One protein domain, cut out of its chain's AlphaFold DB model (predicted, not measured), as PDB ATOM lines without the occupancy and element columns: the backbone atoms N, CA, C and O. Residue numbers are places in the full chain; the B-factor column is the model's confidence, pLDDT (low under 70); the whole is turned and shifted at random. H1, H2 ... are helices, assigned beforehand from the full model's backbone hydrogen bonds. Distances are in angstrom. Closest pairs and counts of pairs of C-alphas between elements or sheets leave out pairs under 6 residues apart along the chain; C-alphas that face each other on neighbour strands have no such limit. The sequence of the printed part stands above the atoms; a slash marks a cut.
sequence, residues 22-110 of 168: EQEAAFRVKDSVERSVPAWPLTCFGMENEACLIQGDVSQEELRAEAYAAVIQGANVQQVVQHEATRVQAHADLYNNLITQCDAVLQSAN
ATOM      1  N   GLU A  22      -0.350 -18.617 -20.832       78.88
ATOM      2  CA  GLU A  22       0.059 -18.444 -22.233       78.88
ATOM      3  C   GLU A  22       0.767 -17.103 -22.441       78.88
ATOM      4  O   GLU A  22       1.794 -17.030 -23.111       78.88
ATOM      5  N   GLN A  23       0.263 -16.048 -21.809       80.00
ATOM      6  CA  GLN A  23       0.849 -14.716 -21.817       80.00
ATOM      7  C   GLN A  23       2.164 -14.668 -21.030       80.00
ATOM      8  O   GLN A  23       3.106 -14.011 -21.468       80.00
ATOM      9  N   GLU A  24       2.276 -15.390 -19.911       80.50
ATOM     10  CA  GLU A  24       3.551 -15.555 -19.201       80.50
ATOM     11  C   GLU A  24       4.581 -16.308 -20.050       80.50
ATOM     12  O   GLU A  24       5.755 -15.935 -20.064       80.50
ATOM     13  N   ALA A  25       4.161 -17.354 -20.771       78.75
ATOM     14  CA  ALA A  25       5.034 -18.079 -21.690       78.75
ATOM     15  C   ALA A  25       5.490 -17.178 -22.848       78.75
ATOM     16  O   ALA A  25       6.686 -17.098 -23.119       78.75
ATOM     17  N   ALA A  26       4.570 -16.430 -23.463       78.94
ATOM     18  CA  ALA A  26       4.888 -15.466 -24.513       78.94
ATOM     19  C   ALA A  26       5.833 -14.356 -24.023       78.94
ATOM     20  O   ALA A  26       6.767 -13.990 -24.735       78.94
ATOM     21  N   PHE A  27       5.649 -13.858 -22.794       80.56
ATOM     22  CA  PHE A  27       6.550 -12.880 -22.180       80.56
ATOM     23  C   PHE A  27       7.962 -13.444 -22.005       80.56
ATOM     24  O   PHE A  27       8.934 -12.785 -22.358       80.56
ATOM     25  N   ARG A  28       8.086 -14.676 -21.498       77.38
ATOM     26  CA  ARG A  28       9.387 -15.339 -21.321       77.38
ATOM     27  C   ARG A  28      10.080 -15.588 -22.654       77.38
ATOM     28  O   ARG A  28      11.278 -15.360 -22.744       77.38
ATOM     29  N   VAL A  29       9.344 -16.009 -23.684       76.44
ATOM     30  CA  VAL A  29       9.884 -16.174 -25.042       76.44
ATOM     31  C   VAL A  29      10.385 -14.835 -25.575       76.44
ATOM     32  O   VAL A  29      11.524 -14.746 -26.015       76.44
ATOM     33  N   LYS A  30       9.584 -13.773 -25.457       76.50
ATOM     34  CA  LYS A  30       9.972 -12.434 -25.906       76.50
ATOM     35  C   LYS A  30      11.201 -11.892 -25.163       76.50
ATOM     36  O   LYS A  30      12.124 -11.432 -25.816       76.50
ATOM     37  N   ASP A  31      11.255 -12.010 -23.834       74.69
ATOM     38  CA  ASP A  31      12.420 -11.610 -23.018       74.69
ATOM     39  C   ASP A  31      13.677 -12.410 -23.396       74.69
ATOM     40  O   ASP A  31      14.774 -11.864 -23.428       74.69
ATOM     41  N   SER A  32      13.522 -13.691 -23.745       66.94
ATOM     42  CA  SER A  32      14.630 -14.530 -24.225       66.94
ATOM     43  C   SER A  32      15.160 -14.053 -25.579       66.94
ATOM     44  O   SER A  32      16.369 -13.958 -25.756       66.94
ATOM     45  N   VAL A  33      14.257 -13.722 -26.510       68.88
ATOM     46  CA  VAL A  33      14.605 -13.208 -27.844       68.88
ATOM     47  C   VAL A  33      15.260 -11.832 -27.749       68.88
ATOM     48  O   VAL A  33      16.255 -11.572 -28.411       68.88
ATOM     49  N   GLU A  34      14.748 -10.946 -26.897       67.69
ATOM     50  CA  GLU A  34      15.342  -9.620 -26.695       67.69
ATOM     51  C   GLU A  34      16.745  -9.711 -26.079       67.69
ATOM     52  O   GLU A  34      17.627  -8.935 -26.435       67.69
ATOM     53  N   ARG A  35      16.982 -10.697 -25.206       66.75
ATOM     54  CA  ARG A  35      18.305 -10.976 -24.627       66.75
ATOM     55  C   ARG A  35      19.259 -11.684 -25.583       66.75
ATOM     56  O   ARG A  35      20.462 -11.642 -25.348       66.75
ATOM     57  N   SER A  36      18.750 -12.341 -26.625       63.72
ATOM     58  CA  SER A  36      19.586 -12.981 -27.644       63.72
ATOM     59  C   SER A  36      20.042 -12.017 -28.739       63.72
ATOM     60  O   SER A  36      20.875 -12.401 -29.560       63.72
ATOM     61  N   VAL A  37      19.522 -10.782 -28.769       67.62
ATOM     62  CA  VAL A  37      20.037  -9.731 -29.654       67.62
ATOM     63  C   VAL A  37      21.350  -9.202 -29.067       67.62
ATOM     64  O   VAL A  37      21.373  -8.770 -27.911       67.62
ATOM     65  N   PRO A  38      22.458  -9.214 -29.825       66.69
ATOM     66  CA  PRO A  38      23.725  -8.706 -29.327       66.69
ATOM     67  C   PRO A  38      23.633  -7.203 -29.038       66.69
ATOM     68  O   PRO A  38      23.005  -6.443 -29.775       66.69
ATOM     69  N   ALA A  39      24.320  -6.755 -27.985       71.88
ATOM     70  CA  ALA A  39      24.395  -5.332 -27.637       71.88
ATOM     71  C   ALA A  39      25.027  -4.479 -28.756       71.88
ATOM     72  O   ALA A  39      24.766  -3.280 -28.845       71.88
ATOM     73  N   TRP A  40      25.847  -5.101 -29.609       77.75
ATOM     74  CA  TRP A  40      26.433  -4.486 -30.793       77.75
ATOM     75  C   TRP A  40      25.897  -5.162 -32.072       77.75
ATOM     76  O   TRP A  40      26.055  -6.373 -32.217       77.75
ATOM     77  N   PRO A  41      25.284  -4.420 -33.018       73.69
ATOM     78  CA  PRO A  41      24.573  -5.021 -34.153       73.69
ATOM     79  C   PRO A  41      25.448  -5.774 -35.154       73.69
ATOM     80  O   PRO A  41      24.931  -6.625 -35.866       73.69
ATOM     81  N   LEU A  42      26.737  -5.433 -35.237       78.25
ATOM     82  CA  LEU A  42      27.715  -6.059 -36.139       78.25
ATOM     83  C   LEU A  42      28.566  -7.122 -35.439       78.25
ATOM     84  O   LEU A  42      29.552  -7.599 -35.995       78.25
ATOM     85  N   THR A  43      28.223  -7.438 -34.194       77.56
ATOM     86  CA  THR A  43      28.914  -8.463 -33.429       77.56
ATOM     87  C   THR A  43      28.303  -9.817 -33.729       77.56
ATOM     88  O   THR A  43      27.081  -9.948 -33.821       77.56
ATOM     89  N   CYS A  44      29.154 -10.833 -33.828       70.75
ATOM     90  CA  CYS A  44      28.712 -12.193 -34.090       70.75
ATOM     91  C   CYS A  44      28.802 -13.116 -32.863       70.75
ATOM     92  O   CYS A  44      28.546 -14.308 -32.997       70.75
ATOM     93  N   PHE A  45      29.100 -12.602 -31.661       63.38
ATOM     94  CA  PHE A  45      29.181 -13.399 -30.427       63.38
ATOM     95  C   PHE A  45      27.989 -14.359 -30.265       63.38
ATOM     96  O   PHE A  45      26.831 -13.948 -30.201       63.38
ATOM     97  N   GLY A  46      28.302 -15.657 -30.199       58.62
ATOM     98  CA  GLY A  46      27.344 -16.692 -29.830       58.62
ATOM     99  C   GLY A  46      26.996 -16.623 -28.342       58.62
ATOM    100  O   GLY A  46      27.646 -15.915 -27.568       58.62
ATOM    101  N   MET A  47      25.982 -17.386 -27.930       58.53
ATOM    102  CA  MET A  47      25.722 -17.601 -26.505       58.53
ATOM    103  C   MET A  47      26.955 -18.200 -25.816       58.53
ATOM    104  O   MET A  47      27.763 -18.893 -26.442       58.53
ATOM    105  N   GLU A  48      27.099 -17.928 -24.516       55.34
ATOM    106  CA  GLU A  48      28.209 -18.443 -23.716       55.34
ATOM    107  C   GLU A  48      28.341 -19.967 -23.901       55.34
ATOM    108  O   GLU A  48      27.444 -20.728 -23.536       55.34
ATOM    109  N   ASN A  49      29.498 -20.393 -24.425       58.53
ATOM    110  CA  ASN A  49      29.919 -21.778 -24.698       58.53
ATOM    111  C   ASN A  49      29.476 -22.414 -26.030       58.53
ATOM    112  O   ASN A  49      29.753 -23.598 -26.234       58.53
ATOM    113  N   GLU A  50      28.872 -21.670 -26.959       65.69
ATOM    114  CA  GLU A  50      28.544 -22.188 -28.295       65.69
ATOM    115  C   GLU A  50      29.449 -21.620 -29.393       65.69
ATOM    116  O   GLU A  50      29.949 -20.495 -29.318       65.69
ATOM    117  N   ALA A  51      29.682 -22.424 -30.435       64.31
ATOM    118  CA  ALA A  51      30.431 -21.976 -31.597       64.31
ATOM    119  C   ALA A  51      29.656 -20.861 -32.308       64.31
ATOM    120  O   ALA A  51      28.480 -21.007 -32.637       64.31
ATOM    121  N   CYS A  52      30.337 -19.750 -32.573       68.69
ATOM    122  CA  CYS A  52      29.800 -18.670 -33.379       68.69
ATOM    123  C   CYS A  52      29.565 -19.165 -34.818       68.69
ATOM    124  O   CYS A  52      30.511 -19.484 -35.537       68.69
ATOM    125  N   LEU A  53      28.295 -19.259 -35.224       68.25
ATOM    126  CA  LEU A  53      27.889 -19.688 -36.570       68.25
ATOM    127  C   LEU A  53      27.890 -18.535 -37.589       68.25
ATOM    128  O   LEU A  53      27.815 -18.777 -38.791       68.25
ATOM    129  N   ILE A  54      27.959 -17.289 -37.116       70.00
ATOM    130  CA  ILE A  54      27.919 -16.079 -37.941       70.00
ATOM    131  C   ILE A  54      29.356 -15.598 -38.162       70.00
ATOM    132  O   ILE A  54      30.091 -15.330 -37.218       70.00
ATOM    133  N   GLN A  55      29.783 -15.483 -39.415       66.56
ATOM    134  CA  GLN A  55      31.146 -15.072 -39.738       66.56
ATOM    135  C   GLN A  55      31.212 -13.569 -40.030       66.56
ATOM    136  O   GLN A  55      30.436 -13.067 -40.839       66.56
ATOM    137  N   GLY A  56      32.185 -12.884 -39.423       71.00
ATOM    138  CA  GLY A  56      32.445 -11.458 -39.650       71.00
ATOM    139  C   GLY A  56      31.976 -10.573 -38.499       71.00
ATOM    140  O   GLY A  56      30.992  -9.858 -38.647       71.00
ATOM    141  N   ASP A  57      32.708 -10.604 -37.381       77.44
ATOM    142  CA  ASP A  57      32.563  -9.604 -36.318       77.44
ATOM    143  C   ASP A  57      33.231  -8.304 -36.761       77.44
ATOM    144  O   ASP A  57      34.358  -8.329 -37.263       77.44
ATOM    145  N   VAL A  58      32.557  -7.177 -36.559       81.88
ATOM    146  CA  VAL A  58      33.143  -5.857 -36.785       81.88
ATOM    147  C   VAL A  58      33.033  -5.079 -35.494       81.88
ATOM    148  O   VAL A  58      31.946  -4.656 -35.092       81.88
ATOM    149  N   SER A  59      34.176  -4.836 -34.857       83.06
ATOM    150  CA  SER A  59      34.208  -4.016 -33.651       83.06
ATOM    151  C   SER A  59      33.884  -2.552 -33.965       83.06
ATOM    152  O   SER A  59      34.116  -2.053 -35.069       83.06
ATOM    153  N   GLN A  60      33.387  -1.824 -32.965       82.31
ATOM    154  CA  GLN A  60      33.104  -0.395 -33.106       82.31
ATOM    155  C   GLN A  60      34.343   0.416 -33.527       82.31
ATOM    156  O   GLN A  60      34.221   1.407 -34.249       82.31
ATOM    157  N   GLU A  61      35.534  -0.003 -33.096       82.00
ATOM    158  CA  GLU A  61      36.783   0.665 -33.460       82.00
ATOM    159  C   GLU A  61      37.193   0.366 -34.904       82.00
ATOM    160  O   GLU A  61      37.690   1.251 -35.594       82.00
ATOM    161  N   GLU A  62      36.929  -0.845 -35.394       86.00
ATOM    162  CA  GLU A  62      37.199  -1.231 -36.780       86.00
ATOM    163  C   GLU A  62      36.309  -0.463 -37.762       86.00
ATOM    164  O   GLU A  62      36.811   0.101 -38.733       86.00
ATOM    165  N   LEU A  63      35.013  -0.330 -37.447       87.88
ATOM    166  CA  LEU A  63      34.085   0.491 -38.229       87.88
ATOM    167  C   LEU A  63      34.571   1.949 -38.310       87.88
ATOM    168  O   LEU A  63      34.582   2.557 -39.380       87.88
ATOM    169  N   ARG A  64      35.042   2.494 -37.181       88.69
ATOM    170  CA  ARG A  64      35.572   3.859 -37.105       88.69
ATOM    171  C   ARG A  64      36.889   4.016 -37.873       88.69
ATOM    172  O   ARG A  64      37.092   5.029 -38.538       88.69
ATOM    173  N   ALA A  65      37.782   3.034 -37.794       90.69
ATOM    174  CA  ALA A  65      39.041   3.037 -38.531       90.69
ATOM    175  C   ALA A  65      38.797   3.023 -40.046       90.69
ATOM    176  O   ALA A  65      39.433   3.779 -40.781       90.69
ATOM    177  N   GLU A  66      37.837   2.223 -40.506       89.19
ATOM    178  CA  GLU A  66      37.444   2.160 -41.911       89.19
ATOM    179  C   GLU A  66      36.797   3.468 -42.385       89.19
ATOM    180  O   GLU A  66      37.146   3.974 -43.454       89.19
ATOM    181  N   ALA A  67      35.942   4.078 -41.561       91.06
ATOM    182  CA  ALA A  67      35.383   5.402 -41.818       91.06
ATOM    183  C   ALA A  67      36.481   6.461 -42.010       91.06
ATOM    184  O   ALA A  67      36.455   7.225 -42.979       91.06
ATOM    185  N   TYR A  68      37.491   6.488 -41.133       93.12
ATOM    186  CA  TYR A  68      38.619   7.409 -41.280       93.12
ATOM    187  C   TYR A  68      39.462   7.107 -42.518       93.12
ATOM    188  O   TYR A  68      39.842   8.038 -43.229       93.12
ATOM    189  N   ALA A  69      39.716   5.833 -42.817       92.94
ATOM    190  CA  ALA A  69      40.428   5.440 -44.026       92.94
ATOM    191  C   ALA A  69      39.689   5.907 -45.292       92.94
ATOM    192  O   ALA A  69      40.318   6.466 -46.191       92.94
ATOM    193  N   ALA A  70      38.362   5.763 -45.338       91.19
ATOM    194  CA  ALA A  70      37.536   6.215 -46.452       91.19
ATOM    195  C   ALA A  70      37.591   7.742 -46.625       91.19
ATOM    196  O   ALA A  70      37.769   8.234 -47.739       91.19
ATOM    197  N   VAL A  71      37.510   8.504 -45.529       92.12
ATOM    198  CA  VAL A  71      37.628   9.971 -45.574       92.12
ATOM    199  C   VAL A  71      39.015  10.404 -46.060       92.12
ATOM    200  O   VAL A  71      39.113  11.309 -46.887       92.12
ATOM    201  N   ILE A  72      40.087   9.734 -45.619       92.81
ATOM    202  CA  ILE A  72      41.458   9.995 -46.098       92.81
ATOM    203  C   ILE A  72      41.585   9.700 -47.602       92.81
ATOM    204  O   ILE A  72      42.280  10.422 -48.315       92.81
ATOM    205  N   GLN A  73      40.885   8.681 -48.099       91.94
ATOM    206  CA  GLN A  73      40.814   8.346 -49.527       91.94
ATOM    207  C   GLN A  73      39.918   9.303 -50.340       91.94
ATOM    208  O   GLN A  73      39.828   9.167 -51.558       91.94
ATOM    209  N   GLY A  74      39.289  10.294 -49.697       91.06
ATOM    210  CA  GLY A  74      38.464  11.315 -50.342       91.06
ATOM    211  C   GLY A  74      36.964  11.010 -50.369       91.06
ATOM    212  O   GLY A  74      36.224  11.699 -51.071       91.06
ATOM    213  N   ALA A  75      36.494  10.005 -49.623       88.81
ATOM    214  CA  ALA A  75      35.067   9.718 -49.502       88.81
ATOM    215  C   ALA A  75      34.334  10.822 -48.726       88.81
ATOM    216  O   ALA A  75      34.840  11.396 -47.758       88.81
ATOM    217  N   ASN A  76      33.099  11.104 -49.136       93.19
ATOM    218  CA  ASN A  76      32.244  12.053 -48.439       93.19
ATOM    219  C   ASN A  76      31.673  11.427 -47.154       93.19
ATOM    220  O   ASN A  76      31.286  10.261 -47.144       93.19
ATOM    221  N   VAL A  77      31.521  12.228 -46.094       89.94
ATOM    222  CA  VAL A  77      30.924  11.793 -44.816       89.94
ATOM    223  C   VAL A  77      29.550  11.135 -45.010       89.94
ATOM    224  O   VAL A  77      29.256  10.133 -44.371       89.94
ATOM    225  N   GLN A  78      28.724  11.631 -45.934       91.62
ATOM    226  CA  GLN A  78      27.420  11.025 -46.234       91.62
ATOM    227  C   GLN A  78      27.547   9.623 -46.845       91.62
ATOM    228  O   GLN A  78      26.724   8.755 -46.566       91.62
ATOM    229  N   GLN A  79      28.584   9.379 -47.650       90.50
ATOM    230  CA  GLN A  79      28.842   8.058 -48.232       90.50
ATOM    231  C   GLN A  79      29.297   7.067 -47.160       90.50
ATOM    232  O   GLN A  79      28.861   5.921 -47.174       90.50
ATOM    233  N   VAL A  80      30.110   7.524 -46.203       91.06
ATOM    234  CA  VAL A  80      30.527   6.717 -45.047       91.06
ATOM    235  C   VAL A  80      29.313   6.304 -44.218       91.06
ATOM    236  O   VAL A  80      29.123   5.121 -43.963       91.06
ATOM    237  N   VAL A  81      28.425   7.249 -43.895       91.12
ATOM    238  CA  VAL A  81      27.199   6.959 -43.133       91.12
ATOM    239  C   VAL A  81      26.292   5.966 -43.869       91.12
ATOM    240  O   VAL A  81      25.765   5.041 -43.258       91.12
ATOM    241  N   GLN A  82      26.116   6.113 -45.187       90.94
ATOM    242  CA  GLN A  82      25.325   5.159 -45.977       90.94
ATOM    243  C   GLN A  82      25.958   3.764 -46.020       90.94
ATOM    244  O   GLN A  82      25.249   2.758 -45.933       90.94
ATOM    245  N   HIS A  83      27.283   3.695 -46.141       89.69
ATOM    246  CA  HIS A  83      28.022   2.439 -46.122       89.69
ATOM    247  C   HIS A  83      27.872   1.723 -44.772       89.69
ATOM    248  O   HIS A  83      27.530   0.540 -44.737       89.69
ATOM    249  N   GLU A  84      28.031   2.448 -43.663       90.62
ATOM    250  CA  GLU A  84      27.812   1.924 -42.311       90.62
ATOM    251  C   GLU A  84      26.372   1.433 -42.119       90.62
ATOM    252  O   GLU A  84      26.158   0.311 -41.659       90.62
ATOM    253  N   ALA A  85      25.380   2.222 -42.541       89.75
ATOM    254  CA  ALA A  85      23.972   1.841 -42.451       89.75
ATOM    255  C   ALA A  85      23.670   0.556 -43.240       89.75
ATOM    256  O   ALA A  85      22.959  -0.322 -42.753       89.75
ATOM    257  N   THR A  86      24.255   0.413 -44.432       91.12
ATOM    258  CA  THR A  86      24.085  -0.785 -45.267       91.12
ATOM    259  C   THR A  86      24.696  -2.017 -44.604       91.12
ATOM    260  O   THR A  86      24.087  -3.085 -44.627       91.12
ATOM    261  N   ARG A  87      25.865  -1.884 -43.961       87.19
ATOM    262  CA  ARG A  87      26.494  -2.989 -43.218       87.19
ATOM    263  C   ARG A  87      25.657  -3.433 -42.027       87.19
ATOM    264  O   ARG A  87      25.479  -4.632 -41.832       87.19
ATOM    265  N   VAL A  88      25.116  -2.482 -41.265       86.69
ATOM    266  CA  VAL A  88      24.227  -2.782 -40.132       86.69
ATOM    267  C   VAL A  88      22.969  -3.503 -40.610       86.69
ATOM    268  O   VAL A  88      22.597  -4.520 -40.027       86.69
ATOM    269  N   GLN A  89      22.356  -3.034 -41.700       87.06
ATOM    270  CA  GLN A  89      21.170  -3.678 -42.263       87.06
ATOM    271  C   GLN A  89      21.470  -5.098 -42.758       87.06
ATOM    272  O   GLN A  89      20.746  -6.026 -42.415       87.06
ATOM    273  N   ALA A  90      22.566  -5.287 -43.498       87.00
ATOM    274  CA  ALA A  90      22.964  -6.601 -43.996       87.00
ATOM    275  C   ALA A  90      23.198  -7.602 -42.853       87.00
ATOM    276  O   ALA A  90      22.772  -8.752 -42.939       87.00
ATOM    277  N   HIS A  91      23.832  -7.164 -41.760       83.06
ATOM    278  CA  HIS A  91      24.050  -8.019 -40.595       83.06
ATOM    279  C   HIS A  91      22.736  -8.342 -39.853       83.06
ATOM    280  O   HIS A  91      22.532  -9.476 -39.420       83.06
ATOM    281  N   ALA A  92      21.801  -7.389 -39.778       81.75
ATOM    282  CA  ALA A  92      20.464  -7.632 -39.232       81.75
ATOM    283  C   ALA A  92      19.659  -8.639 -40.078       81.75
ATOM    284  O   ALA A  92      18.998  -9.525 -39.533       81.75
ATOM    285  N   ASP A  93      19.744  -8.545 -41.406       85.56
ATOM    286  CA  ASP A  93      19.068  -9.468 -42.322       85.56
ATOM    287  C   ASP A  93      19.633 -10.893 -42.211       85.56
ATOM    288  O   ASP A  93      18.864 -11.858 -42.206       85.56
ATOM    289  N   LEU A  94      20.957 -11.037 -42.044       83.81
ATOM    290  CA  LEU A  94      21.600 -12.328 -41.763       83.81
ATOM    291  C   LEU A  94      21.037 -12.975 -40.491       83.81
ATOM    292  O   LEU A  94      20.683 -14.155 -40.507       83.81
ATOM    293  N   TYR A  95      20.907 -12.202 -39.410       78.38
ATOM    294  CA  TYR A  95      20.376 -12.698 -38.139       78.38
ATOM    295  C   TYR A  95      18.913 -13.149 -38.259       78.38
ATOM    296  O   TYR A  95      18.561 -14.258 -37.850       78.38
ATOM    297  N   ASN A  96      18.064 -12.336 -38.894       82.25
ATOM    298  CA  ASN A  96      16.656 -12.677 -39.122       82.25
ATOM    299  C   ASN A  96      16.496 -13.935 -39.987       82.25
ATOM    300  O   ASN A  96      15.622 -14.771 -39.732       82.25
ATOM    301  N   ASN A  97      17.348 -14.090 -41.004       86.31
ATOM    302  CA  ASN A  97      17.340 -15.278 -41.846       86.31
ATOM    303  C   ASN A  97      17.712 -16.530 -41.042       86.31
ATOM    304  O   ASN A  97      17.017 -17.540 -41.147       86.31
ATOM    305  N   LEU A  98      18.743 -16.448 -40.196       80.25
ATOM    306  CA  LEU A  98      19.173 -17.563 -39.354       80.25
ATOM    307  C   LEU A  98      18.073 -18.007 -38.381       80.25
ATOM    308  O   LEU A  98      17.775 -19.197 -38.319       80.25
ATOM    309  N   ILE A  99      17.418 -17.067 -37.689       79.06
ATOM    310  CA  ILE A  99      16.279 -17.383 -36.807       79.06
ATOM    311  C   ILE A  99      15.184 -18.116 -37.585       79.06
ATOM    312  O   ILE A  99      14.716 -19.172 -37.163       79.06
ATOM    313  N   THR A 100      14.828 -17.601 -38.763       84.19
ATOM    314  CA  THR A 100      13.793 -18.207 -39.610       84.19
ATOM    315  C   THR A 100      14.168 -19.633 -40.033       84.19
ATOM    316  O   THR A 100      13.314 -20.521 -40.063       84.19
ATOM    317  N   GLN A 101      15.446 -19.884 -40.341       84.31
ATOM    318  CA  GLN A 101      15.937 -21.227 -40.662       84.31
ATOM    319  C   GLN A 101      15.863 -22.168 -39.453       84.31
ATOM    320  O   GLN A 101      15.421 -23.309 -39.603       84.31
ATOM    321  N   CYS A 102      16.247 -21.704 -38.262       80.75
ATOM    322  CA  CYS A 102      16.136 -22.485 -37.029       80.75
ATOM    323  C   CYS A 102      14.681 -22.894 -36.751       80.75
ATOM    324  O   CYS A 102      14.415 -24.069 -36.483       80.75
ATOM    325  N   ASP A 103      13.732 -21.968 -36.899       83.50
ATOM    326  CA  ASP A 103      12.304 -22.251 -36.724       83.50
ATOM    327  C   ASP A 103      11.789 -23.283 -37.739       83.50
ATOM    328  O   ASP A 103      11.063 -24.213 -37.376       83.50
ATOM    329  N   ALA A 104      12.198 -23.175 -39.007       85.31
ATOM    330  CA  ALA A 104      11.821 -24.131 -40.047       85.31
ATOM    331  C   ALA A 104      12.354 -25.552 -39.763       85.31
ATOM    332  O   ALA A 104      11.639 -26.546 -39.944       85.31
ATOM    333  N   VAL A 105      13.593 -25.669 -39.270       83.69
ATOM    334  CA  VAL A 105      14.183 -26.957 -38.863       83.69
ATOM    335  C   VAL A 105      13.413 -27.562 -37.686       83.69
ATOM    336  O   VAL A 105      13.057 -28.741 -37.727       83.69
ATOM    337  N   LEU A 106      13.067 -26.766 -36.671       82.12
ATOM    338  CA  LEU A 106      12.284 -27.241 -35.525       82.12
ATOM    339  C   LEU A 106      10.878 -27.717 -35.930       82.12
ATOM    340  O   LEU A 106      10.395 -28.739 -35.436       82.12
ATOM    341  N   GLN A 107      10.221 -27.022 -36.861       79.38
ATOM    342  CA  GLN A 107       8.909 -27.429 -37.374       79.38
ATOM    343  C   GLN A 107       8.979 -28.744 -38.159       79.38
ATOM    344  O   GLN A 107       8.170 -29.646 -37.926       79.38
ATOM    345  N   SER A 108       9.962 -28.892 -39.051       78.62
ATOM    346  CA  SER A 108      10.128 -30.127 -39.830       78.62
ATOM    347  C   SER A 108      10.419 -31.347 -38.940       78.62
ATOM    348  O   SER A 108       9.824 -32.407 -39.154       78.62
ATOM    349  N   ALA A 109      11.200 -31.189 -37.865       74.06
ATOM    350  CA  ALA A 109      11.433 -32.248 -36.877       74.06
ATOM    351  C   ALA A 109      10.137 -32.733 -36.184       74.06
ATOM    352  O   ALA A 109       9.928 -33.937 -36.005       74.06
ATOM    353  N   ASN A 110       9.220 -31.819 -35.854       69.31
ATOM    354  CA  ASN A 110       7.921 -32.168 -35.264       69.31
ATOM    355  C   ASN A 110       6.978 -32.881 -36.250       69.31
ATOM    356  O   ASN A 110       6.158 -33.699 -35.838       69.31
TER     357      ASN A 110
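What this domain is: This is residues 22 to 110 of the 168 residues of the protein "Hypothetical protein" of Erythrolobus madagascarensis (UniProt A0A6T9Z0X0). What shape does the model make? One long helix, H3, runs nearly the full length of a loose rod; H2 folds back beside its first residues as a helical hairpin, and a long loop, residues 37 to 59, leads from H1 to H2. At the end of the rod away from the hairpin, residues 22 to 35 of H1 and residues 99 to 110 of H3 stick out as two separate arms. What is it built of? The 89 printed residues hold three named helices, H1, H2 and H3 in chain order, and no named strand: the class is all helix. How spread out is it? It is loose, with a radius of gyration of the C-alphas of 17.2 A and spans of 55 by 25 by 23 A.

How they stand to each other: How does H3, residues 77 to 110, meet H2, residues 60 to 72? They touch, with H3 using residues 77 to 84 alone; the closest C-alphas, of Ala 67 and Val 80, are 6.0 A apart. This hairpin runs opposite ways at a tilt of 37 degrees, only just steep. Where is H1, residues 22 to 36? It is apart from both H2 and H3. Are the helix backbones complete? In H1, H2 and H3 every O i to N i+4 pair is within hydrogen-bond range.

Where its parts are: Where is H3? It measures 50.5 A, from C-alpha 77 at (30.924, 11.793, -44.816) to C-alpha 110 at (7.921, -32.168, -35.264). And the others? H2 measures 18.6 A and H1 21.0 A, H1 beginning at C-alpha 22 at (0.059, -18.444, -22.233).

The domain as a whole: How large is it? The two C-alphas farthest apart, of Glu 22 and Gly 74, are 56.1 A apart. Is it continuous? The printed part has no cut; the link H1 to H2 is long and H2 to H3 tight. Where is confidence low? Residues 32 to 38, 45 to 53, 55 and 110 are under 70.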